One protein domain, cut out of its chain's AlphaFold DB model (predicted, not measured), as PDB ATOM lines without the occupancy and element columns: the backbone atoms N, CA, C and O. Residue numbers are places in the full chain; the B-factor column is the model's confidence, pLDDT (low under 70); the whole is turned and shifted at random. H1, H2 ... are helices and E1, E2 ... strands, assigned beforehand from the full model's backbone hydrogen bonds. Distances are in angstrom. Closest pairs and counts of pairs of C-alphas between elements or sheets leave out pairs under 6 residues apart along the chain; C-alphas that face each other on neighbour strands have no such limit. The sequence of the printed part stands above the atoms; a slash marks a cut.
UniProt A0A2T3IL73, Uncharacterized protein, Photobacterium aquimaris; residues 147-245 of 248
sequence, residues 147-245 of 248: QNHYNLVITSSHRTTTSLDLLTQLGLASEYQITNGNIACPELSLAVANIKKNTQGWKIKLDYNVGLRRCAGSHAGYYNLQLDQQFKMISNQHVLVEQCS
ATOM      1  N   GLN A 147      -5.399  -8.298  13.552       79.62
ATOM      2  CA  GLN A 147      -4.217  -7.642  14.090       79.62
ATOM      3  C   GLN A 147      -4.423  -7.300  15.558       79.62
ATOM      4  O   GLN A 147      -5.358  -6.571  15.900       79.62
ATOM      5  N   ASN A 148      -3.545  -7.813  16.414       82.19
ATOM      6  CA  ASN A 148      -3.514  -7.482  17.833       82.19
ATOM      7  C   ASN A 148      -2.720  -6.196  18.054       82.19
ATOM      8  O   ASN A 148      -1.666  -5.982  17.454       82.19
ATOM      9  N   HIS A 149      -3.195  -5.373  18.982       87.69
ATOM     10  CA  HIS A 149      -2.568  -4.115  19.362       87.69
ATOM     11  C   HIS A 149      -2.413  -4.068  20.875       87.69
ATOM     12  O   HIS A 149      -3.394  -4.166  21.612       87.69
ATOM     13  N   TYR A 150      -1.179  -3.869  21.335       92.12
ATOM     14  CA  TYR A 150      -0.865  -3.632  22.740       92.12
ATOM     15  C   TYR A 150      -0.319  -2.228  22.886       92.12
ATOM     16  O   TYR A 150       0.827  -1.955  22.543       92.12
ATOM     17  N   ASN A 151      -1.144  -1.329  23.399       95.38
ATOM     18  CA  ASN A 151      -0.779   0.069  23.545       95.38
ATOM     19  C   ASN A 151      -0.481   0.396  25.005       95.38
ATOM     20  O   ASN A 151      -1.345   0.237  25.864       95.38
ATOM     21  N   LEU A 152       0.717   0.904  25.290       96.00
ATOM     22  CA  LEU A 152       0.991   1.561  26.563       96.00
ATOM     23  C   LEU A 152       0.423   2.976  26.509       96.00
ATOM     24  O   LEU A 152       0.979   3.851  25.842       96.00
ATOM     25  N   VAL A 153      -0.676   3.191  27.221       94.88
ATOM     26  CA  VAL A 153      -1.366   4.473  27.313       94.88
ATOM     27  C   VAL A 153      -0.899   5.191  28.569       94.88
ATOM     28  O   VAL A 153      -1.080   4.702  29.683       94.88
ATOM     29  N   ILE A 154      -0.303   6.369  28.396       91.44
ATOM     30  CA  ILE A 154       0.208   7.202  29.485       91.44
ATOM     31  C   ILE A 154      -0.621   8.479  29.559       91.44
ATOM     32  O   ILE A 154      -0.683   9.258  28.604       91.44
ATOM     33  N   THR A 155      -1.228   8.716  30.719       88.81
ATOM     34  CA  THR A 155      -2.023   9.909  31.012       88.81
ATOM     35  C   THR A 155      -1.389  10.728  32.135       88.81
ATOM     36  O   THR A 155      -0.833  10.224  33.119       88.81
ATOM     37  N   SER A 156      -1.442  12.049  31.991       81.50
ATOM     38  CA  SER A 156      -0.908  12.991  32.971       81.50
ATOM     39  C   SER A 156      -1.823  14.199  33.066       81.50
ATOM     40  O   SER A 156      -2.319  14.673  32.052       81.50
ATOM     41  N   SER A 157      -1.998  14.737  34.273       76.06
ATOM     42  CA  SER A 157      -2.950  15.813  34.581       76.06
ATOM     43  C   SER A 157      -2.765  17.086  33.743       76.06
ATOM     44  O   SER A 157      -3.675  17.899  33.650       76.06
ATOM     45  N   HIS A 158      -1.584  17.269  33.146       75.00
ATOM     46  CA  HIS A 158      -1.195  18.479  32.416       75.00
ATOM     47  C   HIS A 158      -0.605  18.190  31.028       75.00
ATOM     48  O   HIS A 158       0.045  19.057  30.448       75.00
ATOM     49  N   ARG A 159      -0.748  16.963  30.506       71.94
ATOM     50  CA  ARG A 159      -0.247  16.601  29.171       71.94
ATOM     51  C   ARG A 159      -1.263  15.766  28.416       71.94
ATOM     52  O   ARG A 159      -1.996  14.986  29.014       71.94
ATOM     53  N   THR A 160      -1.233  15.893  27.096       81.50
ATOM     54  CA  THR A 160      -1.980  15.033  26.183       81.50
ATOM     55  C   THR A 160      -1.626  13.567  26.422       81.50
ATOM     56  O   THR A 160      -0.455  13.225  26.620       81.50
ATOM     57  N   THR A 161      -2.643  12.708  26.394       87.00
ATOM     58  CA  THR A 161      -2.474  11.255  26.411       87.00
ATOM     59  C   THR A 161      -1.499  10.831  25.321       87.00
ATOM     60  O   THR A 161      -1.630  11.245  24.170       87.00
ATOM     61  N   THR A 162      -0.518  10.012  25.688       90.69
ATOM     62  CA  THR A 162       0.455   9.438  24.752       90.69
ATOM     63  C   THR A 162       0.259   7.930  24.692       90.69
ATOM     64  O   THR A 162      -0.003   7.310  25.721       90.69
ATOM     65  N   SER A 163       0.379   7.352  23.497       93.31
ATOM     66  CA  SER A 163       0.286   5.911  23.269       93.31
ATOM     67  C   SER A 163       1.557   5.405  22.598       93.31
ATOM     68  O   SER A 163       2.080   6.067  21.701       93.31
ATOM     69  N   LEU A 164       2.036   4.239  23.022       94.38
ATOM     70  CA  LEU A 164       3.168   3.537  22.417       94.38
ATOM     71  C   LEU A 164       2.742   2.120  22.041       94.38
ATOM     72  O   LEU A 164       2.231   1.399  22.896       94.38
ATOM     73  N   ASP A 165       3.011   1.720  20.803       94.69
ATOM     74  CA  ASP A 165       2.824   0.340  20.347       94.69
ATOM     75  C   ASP A 165       3.887  -0.570  20.983       94.69
ATOM     76  O   ASP A 165       5.045  -0.594  20.561       94.69
ATOM     77  N   LEU A 166       3.500  -1.311  22.018       95.50
ATOM     78  CA  LEU A 166       4.394  -2.200  22.746       95.50
ATOM     79  C   LEU A 166       4.893  -3.360  21.892       95.50
ATOM     80  O   LEU A 166       6.036  -3.764  22.084       95.50
ATOM     81  N   LEU A 167       4.106  -3.880  20.948       93.19
ATOM     82  CA  LEU A 167       4.560  -5.010  20.136       93.19
ATOM     83  C   LEU A 167       5.759  -4.605  19.282       93.19
ATOM     84  O   LEU A 167       6.778  -5.294  19.272       93.19
ATOM     85  N   THR A 168       5.678  -3.441  18.639       93.62
ATOM     86  CA  THR A 168       6.803  -2.891  17.875       93.62
ATOM     87  C   THR A 168       7.979  -2.539  18.787       93.62
ATOM     88  O   THR A 168       9.114  -2.915  18.504       93.62
ATOM     89  N   GLN A 169       7.729  -1.848  19.904       94.94
ATOM     90  CA  GLN A 169       8.802  -1.379  20.795       94.94
ATOM     91  C   GLN A 169       9.544  -2.511  21.522       94.94
ATOM     92  O   GLN A 169      10.692  -2.319  21.927       94.94
ATOM     93  N   LEU A 170       8.903  -3.665  21.702       93.88
ATOM     94  CA  LEU A 170       9.485  -4.852  22.328       93.88
ATOM     95  C   LEU A 170      10.025  -5.868  21.307       93.88
ATOM     96  O   LEU A 170      10.585  -6.879  21.714       93.88
ATOM     97  N   GLY A 171       9.870  -5.620  20.001       90.88
ATOM     98  CA  GLY A 171      10.269  -6.576  18.959       90.88
ATOM     99  C   GLY A 171       9.381  -7.824  18.890       90.88
ATOM    100  O   GLY A 171       9.802  -8.849  18.369       90.88
ATOM    101  N   LEU A 172       8.156  -7.734  19.405       89.25
ATOM    102  CA  LEU A 172       7.174  -8.818  19.512       89.25
ATOM    103  C   LEU A 172       6.171  -8.839  18.346       89.25
ATOM    104  O   LEU A 172       5.311  -9.714  18.274       89.25
ATOM    105  N   ALA A 173       6.255  -7.872  17.430       87.50
ATOM    106  CA  ALA A 173       5.291  -7.704  16.345       87.50
ATOM    107  C   ALA A 173       5.165  -8.949  15.447       87.50
ATOM    108  O   ALA A 173       4.056  -9.392  15.170       87.50
ATOM    109  N   SER A 174       6.274  -9.572  15.044       81.06
ATOM    110  CA  SER A 174       6.236 -10.748  14.161       81.06
ATOM    111  C   SER A 174       5.552 -11.971  14.773       81.06
ATOM    112  O   SER A 174       5.106 -12.844  14.038       81.06
ATOM    113  N   GLU A 175       5.507 -12.049  16.101       79.75
ATOM    114  CA  GLU A 175       4.970 -13.199  16.829       79.75
ATOM    115  C   GLU A 175       3.531 -12.957  17.290       79.75
ATOM    116  O   GLU A 175       2.695 -13.847  17.188       79.75
ATOM    117  N   TYR A 176       3.226 -11.738  17.747       80.62
ATOM    118  CA  TYR A 176       1.959 -11.452  18.418       80.62
ATOM    119  C   TYR A 176       1.055 -10.471  17.672       80.62
ATOM    120  O   TYR A 176      -0.110 -10.347  18.051       80.62
ATOM    121  N   GLN A 177       1.538  -9.765  16.639       78.75
ATOM    122  CA  GLN A 177       0.710  -8.799  15.905       78.75
ATOM    123  C   GLN A 177      -0.275  -9.489  14.968       78.75
ATOM    124  O   GLN A 177      -1.408  -9.034  14.866       78.75
ATOM    125  N   ILE A 178       0.136 -10.572  14.306       70.69
ATOM    126  CA  ILE A 178      -0.716 -11.370  13.418       70.69
ATOM    127  C   ILE A 178      -0.998 -12.698  14.114       70.69
ATOM    128  O   ILE A 178      -0.074 -13.387  14.541       70.69
ATOM    129  N   THR A 179      -2.267 -13.077  14.221       60.50
ATOM    130  CA  THR A 179      -2.639 -14.411  14.701       60.50
ATOM    131  C   THR A 179      -2.366 -15.416  13.580       60.50
ATOM    132  O   THR A 179      -3.070 -15.421  12.572       60.50
ATOM    133  N   ASN A 180      -1.319 -16.236  13.709       48.12
ATOM    134  CA  ASN A 180      -1.035 -17.318  12.762       48.12
ATOM    135  C   ASN A 180      -2.147 -18.374  12.824       48.12
ATOM    136  O   ASN A 180      -2.058 -19.318  13.604       48.12
ATOM    137  N   GLY A 181      -3.165 -18.226  11.978       51.44
ATOM    138  CA  GLY A 181      -4.271 -19.170  11.867       51.44
ATOM    139  C   GLY A 181      -5.250 -19.097  13.041       51.44
ATOM    140  O   GLY A 181      -4.881 -19.159  14.211       51.44
ATOM    141  N   ASN A 182      -6.531 -19.027  12.689       48.56
ATOM    142  CA  ASN A 182      -7.683 -18.901  13.578       48.56
ATOM    143  C   ASN A 182      -7.705 -17.615  14.414       48.56
ATOM    144  O   ASN A 182      -6.709 -16.925  14.604       48.56
ATOM    145  N   ILE A 183      -8.903 -17.271  14.882       49.09
ATOM    146  CA  ILE A 183      -9.153 -16.220  15.870       49.09
ATOM    147  C   ILE A 183      -8.475 -16.656  17.182       49.09
ATOM    148  O   ILE A 183      -9.097 -17.180  18.098       49.09
ATOM    149  N   ALA A 184      -7.154 -16.531  17.246       50.72
ATOM    150  CA  ALA A 184      -6.395 -16.861  18.434       50.72
ATOM    151  C   ALA A 184      -6.510 -15.685  19.404       50.72
ATOM    152  O   ALA A 184      -6.262 -14.530  19.044       50.72
ATOM    153  N   CYS A 185      -6.890 -15.977  20.647       54.38
ATOM    154  CA  CYS A 185      -6.614 -15.057  21.742       54.38
ATOM    155  C   CYS A 185      -5.125 -14.710  21.717       54.38
ATOM    156  O   CYS A 185      -4.308 -15.578  21.396       54.38
ATOM    157  N   PRO A 186      -4.746 -13.487  22.095       57.56
ATOM    158  CA  PRO A 186      -3.347 -13.232  22.309       57.56
ATOM    159  C   PRO A 186      -2.898 -14.121  23.467       57.56
ATOM    160  O   PRO A 186      -3.397 -14.031  24.587       57.56
ATOM    161  N   GLU A 187      -1.950 -15.002  23.184       75.44
ATOM    162  CA  GLU A 187      -1.313 -15.834  24.205       75.44
ATOM    163  C   GLU A 187      -0.571 -14.960  25.225       75.44
ATOM    164  O   GLU A 187      -0.340 -15.386  26.353       75.44
ATOM    165  N   LEU A 188      -0.266 -13.717  24.834       86.19
ATOM    166  CA  LEU A 188       0.417 -12.688  25.595       86.19
ATOM    167  C   LEU A 188      -0.549 -11.809  26.407       86.19
ATOM    168  O   LEU A 188      -1.398 -11.102  25.869       86.19
ATOM    169  N   SER A 189      -0.329 -11.735  27.711       89.56
ATOM    170  CA  SER A 189      -0.852 -10.684  28.582       89.56
ATOM    171  C   SER A 189       0.264  -9.710  28.941       89.56
ATOM    172  O   SER A 189       1.389 -10.128  29.209       89.56
ATOM    173  N   LEU A 190      -0.048  -8.413  28.961       93.25
ATOM    174  CA  LEU A 190       0.862  -7.341  29.360       93.25
ATOM    175  C   LEU A 190       0.152  -6.416  30.347       93.25
ATOM    176  O   LEU A 190      -0.951  -5.944  30.071       93.25
ATOM    177  N   ALA A 191       0.802  -6.107  31.466       96.00
ATOM    178  CA  ALA A 191       0.254  -5.221  32.487       96.00
ATOM    179  C   ALA A 191       1.319  -4.282  33.056       96.00
ATOM    180  O   ALA A 191       2.465  -4.671  33.272       96.00
ATOM    181  N   VAL A 192       0.940  -3.033  33.341       96.88
ATOM    182  CA  VAL A 192       1.817  -2.104  34.066       96.88
ATOM    183  C   VAL A 192       1.860  -2.510  35.534       96.88
ATOM    184  O   VAL A 192       0.859  -2.412  36.235       96.88
ATOM    185  N   ALA A 193       3.038  -2.913  36.002       95.94
ATOM    186  CA  ALA A 193       3.276  -3.283  37.392       95.94
ATOM    187  C   ALA A 193       3.770  -2.098  38.229       95.94
ATOM    188  O   ALA A 193       3.432  -1.958  39.402       95.94
ATOM    189  N   ASN A 194       4.608  -1.237  37.640       94.56
ATOM    190  CA  ASN A 194       5.168  -0.078  38.332       94.56
ATOM    191  C   ASN A 194       5.560   1.029  37.345       94.56
ATOM    192  O   ASN A 194       6.006   0.749  36.233       94.56
ATOM    193  N   ILE A 195       5.463   2.284  37.781       93.69
ATOM    194  CA  ILE A 195       5.957   3.463  37.073       93.69
ATOM    195  C   ILE A 195       6.694   4.398  38.038       93.69
ATOM    196  O   ILE A 195       6.177   4.783  39.086       93.69
ATOM    197  N   LYS A 196       7.907   4.816  37.666       93.56
ATOM    198  CA  LYS A 196       8.733   5.734  38.459       93.56
ATOM    199  C   LYS A 196       9.432   6.761  37.577       93.56
ATOM    200  O   LYS A 196      10.076   6.412  36.594       93.56
ATOM    201  N   LYS A 197       9.370   8.036  37.965       91.31
ATOM    202  CA  LYS A 197      10.143   9.104  37.317       91.31
ATOM    203  C   LYS A 197      11.605   9.068  37.768       91.31
ATOM    204  O   LYS A 197      11.883   8.842  38.946       91.31
ATOM    205  N   ASN A 198      12.532   9.357  36.862       86.38
ATOM    206  CA  ASN A 198      13.927   9.651  37.182       86.38
ATOM    207  C   ASN A 198      14.414  10.901  36.424       86.38
ATOM    208  O   ASN A 198      13.648  11.584  35.741       86.38
ATOM    209  N   THR A 199      15.698  11.225  36.575       87.31
ATOM    210  CA  THR A 199      16.335  12.363  35.894       87.31
ATOM    211  C   THR A 199      16.332  12.208  34.371       87.31
ATOM    212  O   THR A 199      16.148  13.188  33.657       87.31
ATOM    213  N   GLN A 200      16.454  10.976  33.872       85.19
ATOM    214  CA  GLN A 200      16.502  10.653  32.441       85.19
ATOM    215  C   GLN A 200      15.114  10.516  31.782       85.19
ATOM    216  O   GLN A 200      15.024  10.484  30.560       85.19
ATOM    217  N   GLY A 201      14.030  10.478  32.565       92.38
ATOM    218  CA  GLY A 201      12.663  10.296  32.079       92.38
ATOM    219  C   GLY A 201      11.842   9.396  32.999       92.38
ATOM    220  O   GLY A 201      11.615   9.734  34.166       92.38
ATOM    221  N   TRP A 202      11.376   8.260  32.477       93.19
ATOM    222  CA  TRP A 202      10.459   7.349  33.169       93.19
ATOM    223  C   TRP A 202      10.922   5.900  33.085       93.19
ATOM    224  O   TRP A 202      11.291   5.422  32.019       93.19
ATOM    225  N   LYS A 203      10.850   5.192  34.212       95.25
ATOM    226  CA  LYS A 203      11.009   3.743  34.295       95.25
ATOM    227  C   LYS A 203       9.646   3.096  34.469       95.25
ATOM    228  O   LYS A 203       8.923   3.464  35.396       95.25
ATOM    229  N   ILE A 204       9.310   2.148  33.603       95.56
ATOM    230  CA  ILE A 204       8.051   1.400  33.660       95.56
ATOM    231  C   ILE A 204       8.383  -0.085  33.710       95.56
ATOM    232  O   ILE A 204       9.114  -0.579  32.858       95.56
ATOM    233  N   LYS A 205       7.847  -0.788  34.707       97.06
ATOM    234  CA  LYS A 205       7.874  -2.248  34.762       97.06
ATOM    235  C   LYS A 205       6.582  -2.766  34.147       97.06
ATOM    236  O   LYS A 205       5.502  -2.425  34.636       97.06
ATOM    237  N   LEU A 206       6.707  -3.558  33.092       97.25
ATOM    238  CA  LEU A 206       5.608  -4.297  32.486       97.25
ATOM    239  C   LEU A 206       5.748  -5.765  32.849       97.25
ATOM    240  O   LEU A 206       6.737  -6.374  32.462       97.25
ATOM    241  N   ASP A 207       4.780  -6.332  33.551       96.94
ATOM    242  CA  ASP A 207       4.722  -7.779  33.723       96.94
ATOM    243  C   ASP A 207       4.107  -8.397  32.462       96.94
ATOM    244  O   ASP A 207       3.205  -7.810  31.851       96.94
ATOM    245  N   TYR A 208       4.613  -9.562  32.063       94.44
ATOM    246  CA  TYR A 208       4.076 -10.322  30.946       94.44
ATOM    247  C   TYR A 208       3.847 -11.781  31.323       94.44
ATOM    248  O   TYR A 208       4.562 -12.353  32.151       94.44
ATOM    249  N   ASN A 209       2.857 -12.386  30.680       90.69
ATOM    250  CA  ASN A 209       2.576 -13.810  30.774       90.69
ATOM    251  C   ASN A 209       2.193 -14.323  29.388       90.69
ATOM    252  O   ASN A 209       1.355 -13.711  28.729       90.69
ATOM    253  N   VAL A 210       2.814 -15.418  28.971       87.50
ATOM    254  CA  VAL A 210       2.438 -16.201  27.802       87.50
ATOM    255  C   VAL A 210       1.851 -17.516  28.298       87.50
ATOM    256  O   VAL A 210       2.553 -18.323  28.915       87.50
ATOM    257  N   GLY A 211       0.555 -17.717  28.067       76.88
ATOM    258  CA  GLY A 211      -0.200 -18.849  28.600       76.88
ATOM    259  C   GLY A 211      -0.697 -19.792  27.510       76.88
ATOM    260  O   GLY A 211      -1.681 -19.499  26.838       76.88
ATOM    261  N   LEU A 212      -0.075 -20.966  27.386       69.38
ATOM    262  CA  LEU A 212      -0.502 -22.036  26.485       69.38
ATOM    263  C   LEU A 212      -1.316 -23.114  27.215       69.38
ATOM    264  O   LEU A 212      -0.998 -23.524  28.335       69.38
ATOM    265  N   ARG A 213      -2.344 -23.645  26.535       61.53
ATOM    266  CA  ARG A 213      -3.349 -24.593  27.075       61.53
ATOM    267  C   ARG A 213      -2.763 -25.864  27.709       61.53
ATOM    268  O   ARG A 213      -3.443 -26.517  28.495       61.53
ATOM    269  N   ARG A 214      -1.533 -26.251  27.357       64.19
ATOM    270  CA  ARG A 214      -0.865 -27.474  27.843       64.19
ATOM    271  C   ARG A 214       0.471 -27.214  28.541       64.19
ATOM    272  O   ARG A 214       1.274 -28.134  28.640       64.19
ATOM    273  N   CYS A 215       0.711 -25.993  29.028       68.62
ATOM    274  CA  CYS A 215       1.932 -25.583  29.739       68.62
ATOM    275  C   CYS A 215       3.212 -25.560  28.879       68.62
ATOM    276  O   CYS A 215       4.032 -24.670  29.051       68.62
ATOM    277  N   ALA A 216       3.385 -26.473  27.918       68.31
ATOM    278  CA  ALA A 216       4.502 -26.465  26.977       68.31
ATOM    279  C   ALA A 216       4.588 -25.119  26.239       68.31
ATOM    280  O   ALA A 216       3.697 -24.807  25.456       68.31
ATOM    281  N   GLY A 217       5.648 -24.348  26.501       72.50
ATOM    282  CA  GLY A 217       5.881 -23.021  25.915       72.50
ATOM    283  C   GLY A 217       5.280 -21.850  26.706       72.50
ATOM    284  O   GLY A 217       5.569 -20.700  26.380       72.50
ATOM    285  N   SER A 218       4.517 -22.112  27.774       83.94
ATOM    286  CA  SER A 218       4.078 -21.062  28.695       83.94
ATOM    287  C   SER A 218       5.266 -20.484  29.454       83.94
ATOM    288  O   SER A 218       6.118 -21.226  29.953       83.94
ATOM    289  N   HIS A 219       5.315 -19.164  29.580       89.12
ATOM    290  CA  HIS A 219       6.388 -18.473  30.282       89.12
ATOM    291  C   HIS A 219       5.944 -17.089  30.756       89.12
ATOM    292  O   HIS A 219       5.024 -16.494  30.205       89.12
ATOM    293  N   ALA A 220       6.578 -16.567  31.798       92.44
ATOM    294  CA  ALA A 220       6.224 -15.281  32.380       92.44
ATOM    295  C   ALA A 220       7.457 -14.534  32.881       92.44
ATOM    296  O   ALA A 220       8.513 -15.107  33.164       92.44
ATOM    297  N   GLY A 221       7.319 -13.222  33.006       95.62
ATOM    298  CA  GLY A 221       8.388 -12.372  33.491       95.62
ATOM    299  C   GLY A 221       8.022 -10.904  33.407       95.62
ATOM    300  O   GLY A 221       6.866 -10.531  33.595       95.62
ATOM    301  N   TYR A 222       9.010 -10.054  33.143       97.38
ATOM    302  CA  TYR A 222       8.771  -8.625  33.006       97.38
ATOM    303  C   TYR A 222       9.728  -7.941  32.029       97.38
ATOM    304  O   TYR A 222      10.837  -8.406  31.770       97.38
ATOM    305  N   TYR A 223       9.299  -6.787  31.530       97.44
ATOM    306  CA  TYR A 223      10.120  -5.822  30.821       97.44
ATOM    307  C   TYR A 223      10.348  -4.594  31.700       97.44
ATOM    308  O   TYR A 223       9.409  -4.020  32.252       97.44
ATOM    309  N   ASN A 224      11.597  -4.148  31.788       96.81
ATOM    310  CA  ASN A 224      11.941  -2.834  32.315       96.81
ATOM    311  C   ASN A 224      12.105  -1.864  31.146       96.81
ATOM    312  O   ASN A 224      13.076  -1.946  30.395       96.81
ATOM    313  N   LEU A 225      11.166  -0.938  31.007       96.19
ATOM    314  CA  LEU A 225      11.198   0.110  29.998       96.19
ATOM    315  C   LEU A 225      11.832   1.372  30.574       96.19
ATOM    316  O   LEU A 225      11.498   1.787  31.686       96.19
ATOM    317  N   GLN A 226      12.685   2.020  29.790       96.00
ATOM    318  CA  GLN A 226      13.150   3.379  30.029       96.00
ATOM    319  C   GLN A 226      12.627   4.267  28.904       96.00
ATOM    320  O   GLN A 226      12.954   4.058  27.737       96.00
ATOM    321  N   LEU A 227      11.839   5.272  29.271       94.31
ATOM    322  CA  LEU A 227      11.344   6.305  28.372       94.31
ATOM    323  C   LEU A 227      12.035   7.640  28.664       94.31
ATOM    324  O   LEU A 227      12.449   7.883  29.803       94.31
ATOM    325  N   ASP A 228      12.125   8.513  27.664       92.94
ATOM    326  CA  ASP A 228      12.581   9.898  27.832       92.94
ATOM    327  C   ASP A 228      11.492  10.798  28.460       92.94
ATOM    328  O   ASP A 228      10.404  10.355  28.845       92.94
ATOM    329  N   GLN A 229      11.774  12.096  28.596       89.31
ATOM    330  CA  GLN A 229      10.815  13.070  29.139       89.31
ATOM    331  C   GLN A 229       9.601  13.302  28.220       89.31
ATOM    332  O   GLN A 229       8.610  13.889  28.664       89.31
ATOM    333  N   GLN A 230       9.672  12.867  26.963       88.38
ATOM    334  CA  GLN A 230       8.660  12.953  25.914       88.38
ATOM    335  C   GLN A 230       7.968  11.598  25.672       88.38
ATOM    336  O   GLN A 230       7.180  11.483  24.737       88.38
ATOM    337  N   PHE A 231       8.217  10.608  26.534       89.81
ATOM    338  CA  PHE A 231       7.682   9.248  26.456       89.81
ATOM    339  C   PHE A 231       8.141   8.437  25.238       89.81
ATOM    340  O   PHE A 231       7.470   7.483  24.864       89.81
ATOM    341  N   LYS A 232       9.284   8.748  24.625       91.62
ATOM    342  CA  LYS A 232       9.886   7.870  23.609       91.62
ATOM    343  C   LYS A 232      10.698   6.768  24.274       91.62
ATOM    344  O   LYS A 232      11.375   7.016  25.270       91.62
ATOM    345  N   MET A 233      10.642   5.561  23.712       93.69
ATOM    346  CA  MET A 233      11.421   4.418  24.184       93.69
ATOM    347  C   MET A 233      12.918   4.682  23.997       93.69
ATOM    348  O   MET A 233      13.370   4.909  22.879       93.69
ATOM    349  N   ILE A 234      13.677   4.661  25.094       95.00
ATOM    350  CA  ILE A 234      15.146   4.722  25.088       95.00
ATOM    351  C   ILE A 234      15.710   3.302  25.081       95.00
ATOM    352  O   ILE A 234      16.614   2.989  24.314       95.00
ATOM    353  N   SER A 235      15.185   2.444  25.955       94.25
ATOM    354  CA  SER A 235      15.611   1.052  26.068       94.25
ATOM    355  C   SER A 235      14.513   0.197  26.683       94.25
ATOM    356  O   SER A 235      13.749   0.671  27.527       94.25
ATOM    357  N   ASN A 236      14.505  -1.084  26.341       94.81
ATOM    358  CA  ASN A 236      13.767  -2.109  27.062       94.81
ATOM    359  C   ASN A 236      14.741  -3.223  27.476       94.81
ATOM    360  O   ASN A 236      15.712  -3.499  26.775       94.81
ATOM    361  N   GLN A 237      14.511  -3.817  28.642       95.50
ATOM    362  CA  GLN A 237      15.233  -4.998  29.103       95.50
ATOM    363  C   GLN A 237      14.218  -6.069  29.468       95.50
ATOM    364  O   GLN A 237      13.356  -5.832  30.314       95.50
ATOM    365  N   HIS A 238      14.348  -7.239  28.855       95.50
ATOM    366  CA  HIS A 238      13.529  -8.412  29.131       95.50
ATOM    367  C   HIS A 238      14.125  -9.249  30.263       95.50
ATOM    368  O   HIS A 238      15.341  -9.438  30.335       95.50
ATOM    369  N   VAL A 239      13.263  -9.744  31.146       95.62
ATOM    370  CA  VAL A 239      13.610 -10.705  32.193       95.62
ATOM    371  C   VAL A 239      12.571 -11.818  32.195       95.62
ATOM    372  O   VAL A 239      11.390 -11.578  32.442       95.62
ATOM    373  N   LEU A 240      13.024 -13.041  31.942       93.62
ATOM    374  CA  LEU A 240      12.253 -14.266  32.115       93.62
ATOM    375  C   LEU A 240      12.329 -14.707  33.583       93.62
ATOM    376  O   LEU A 240      13.420 -14.769  34.149       93.62
ATOM    377  N   VAL A 241      11.181 -14.979  34.201       92.19
ATOM    378  CA  VAL A 241      11.084 -15.372  35.620       92.19
ATOM    379  C   VAL A 241      10.571 -16.800  35.755       92.19
ATOM    380  O   VAL A 241      11.050 -17.546  36.603       92.19
ATOM    381  N   GLU A 242       9.636 -17.195  34.897       87.38
ATOM    382  CA  GLU A 242       9.015 -18.514  34.917       87.38
ATOM    383  C   GLU A 242       8.974 -19.075  33.500       87.38
ATOM    384  O   GLU A 242       8.646 -18.365  32.551       87.38
ATOM    385  N   GLN A 243       9.273 -20.361  33.353       87.75
ATOM    386  CA  GLN A 243       9.095 -21.082  32.103       87.75
ATOM    387  C   GLN A 243       8.619 -22.490  32.418       87.75
ATOM    388  O   GLN A 243       9.236 -23.202  33.210       87.75
ATOM    389  N   CYS A 244       7.525 -22.897  31.789       79.50
ATOM    390  CA  CYS A 244       7.061 -24.263  31.887       79.50
ATOM    391  C   CYS A 244       7.743 -25.130  30.825       79.50
ATOM    392  O   CYS A 244       7.555 -24.952  29.619       79.50
ATOM    393  N   SER A 245       8.524 -26.100  31.290       68.56
ATOM    394  CA  SER A 245       9.019 -27.213  30.484       68.56
ATOM    395  C   SER A 245       8.191 -28.454  30.798       68.56
ATOM    396  O   SER A 245       8.100 -28.843  31.965       68.56
TER     397      SER A 245
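What this domain is: This is residues 147 to 245 of the 248 residues of an uncharacterized protein of Photobacterium aquimaris (UniProt A0A2T3IL73). A long, twisted sheet of four strands, E3 to E6, makes one wall, and the hairpin of E1 and E2 runs lengthwise over one side of it, loosely joined. The short helices H1 and H2 follow the hairpin. The printed part has 99 residues, in the order E1 E2 H1 H2 E3 E4 E5 E6, mostly strand; the sheet, E3 - E4 - E5 - E6, is antiparallel. It is only just compact, close to loose, with a radius of gyration of the C-alphas of 14.7 A, and spans 45 by 27 by 20 A.

How they stand to each other: E1, residues 147 to 156, and E2, residues 159 to 165, form an antiparallel hairpin, with N 154 and O 162 2.9 A apart. H1, residues 166 to 169, only grazes the larger sheet. H2, residues 173 to 176, is not on that sheet. H1 and H2 are too short for an O i to N i+4 pair; one O i to N i+3 pair is within hydrogen-bond range in H1, 0 in H2. E3, residues 188 to 198, bends by 50 degrees at residue 194; its closest C-alphas with E1 are Leu 190 and Tyr 150, 7.8 A. E4, E5 and E6, residues 201 to 210, 219 to 227 and 233 to 243, continue the meander, each strand the antiparallel neighbour of the one before: N 196 and O 203 are 2.8 A apart, N 206 and O 223 2.9 A, N 224 and O 237 2.8 A.

Where its parts are: E1, 28.2 A long, begins at C-alpha 147 (-4.217, -7.642, 14.090). E2 measures 18.8 A, E3 28.6 A, E4 28.7 A, E5 25.3 A and E6 26.8 A, ending at C-alpha 243 (9.095, -21.082, 32.103).

The domain as a whole: The C-alphas farthest apart, His 158 and Ser 245, are 46.9 A apart. The printed part has no cut; the link H2 to E3 is long. Residues 179 to 186, 212 to 216 and 245 have pLDDT under 70.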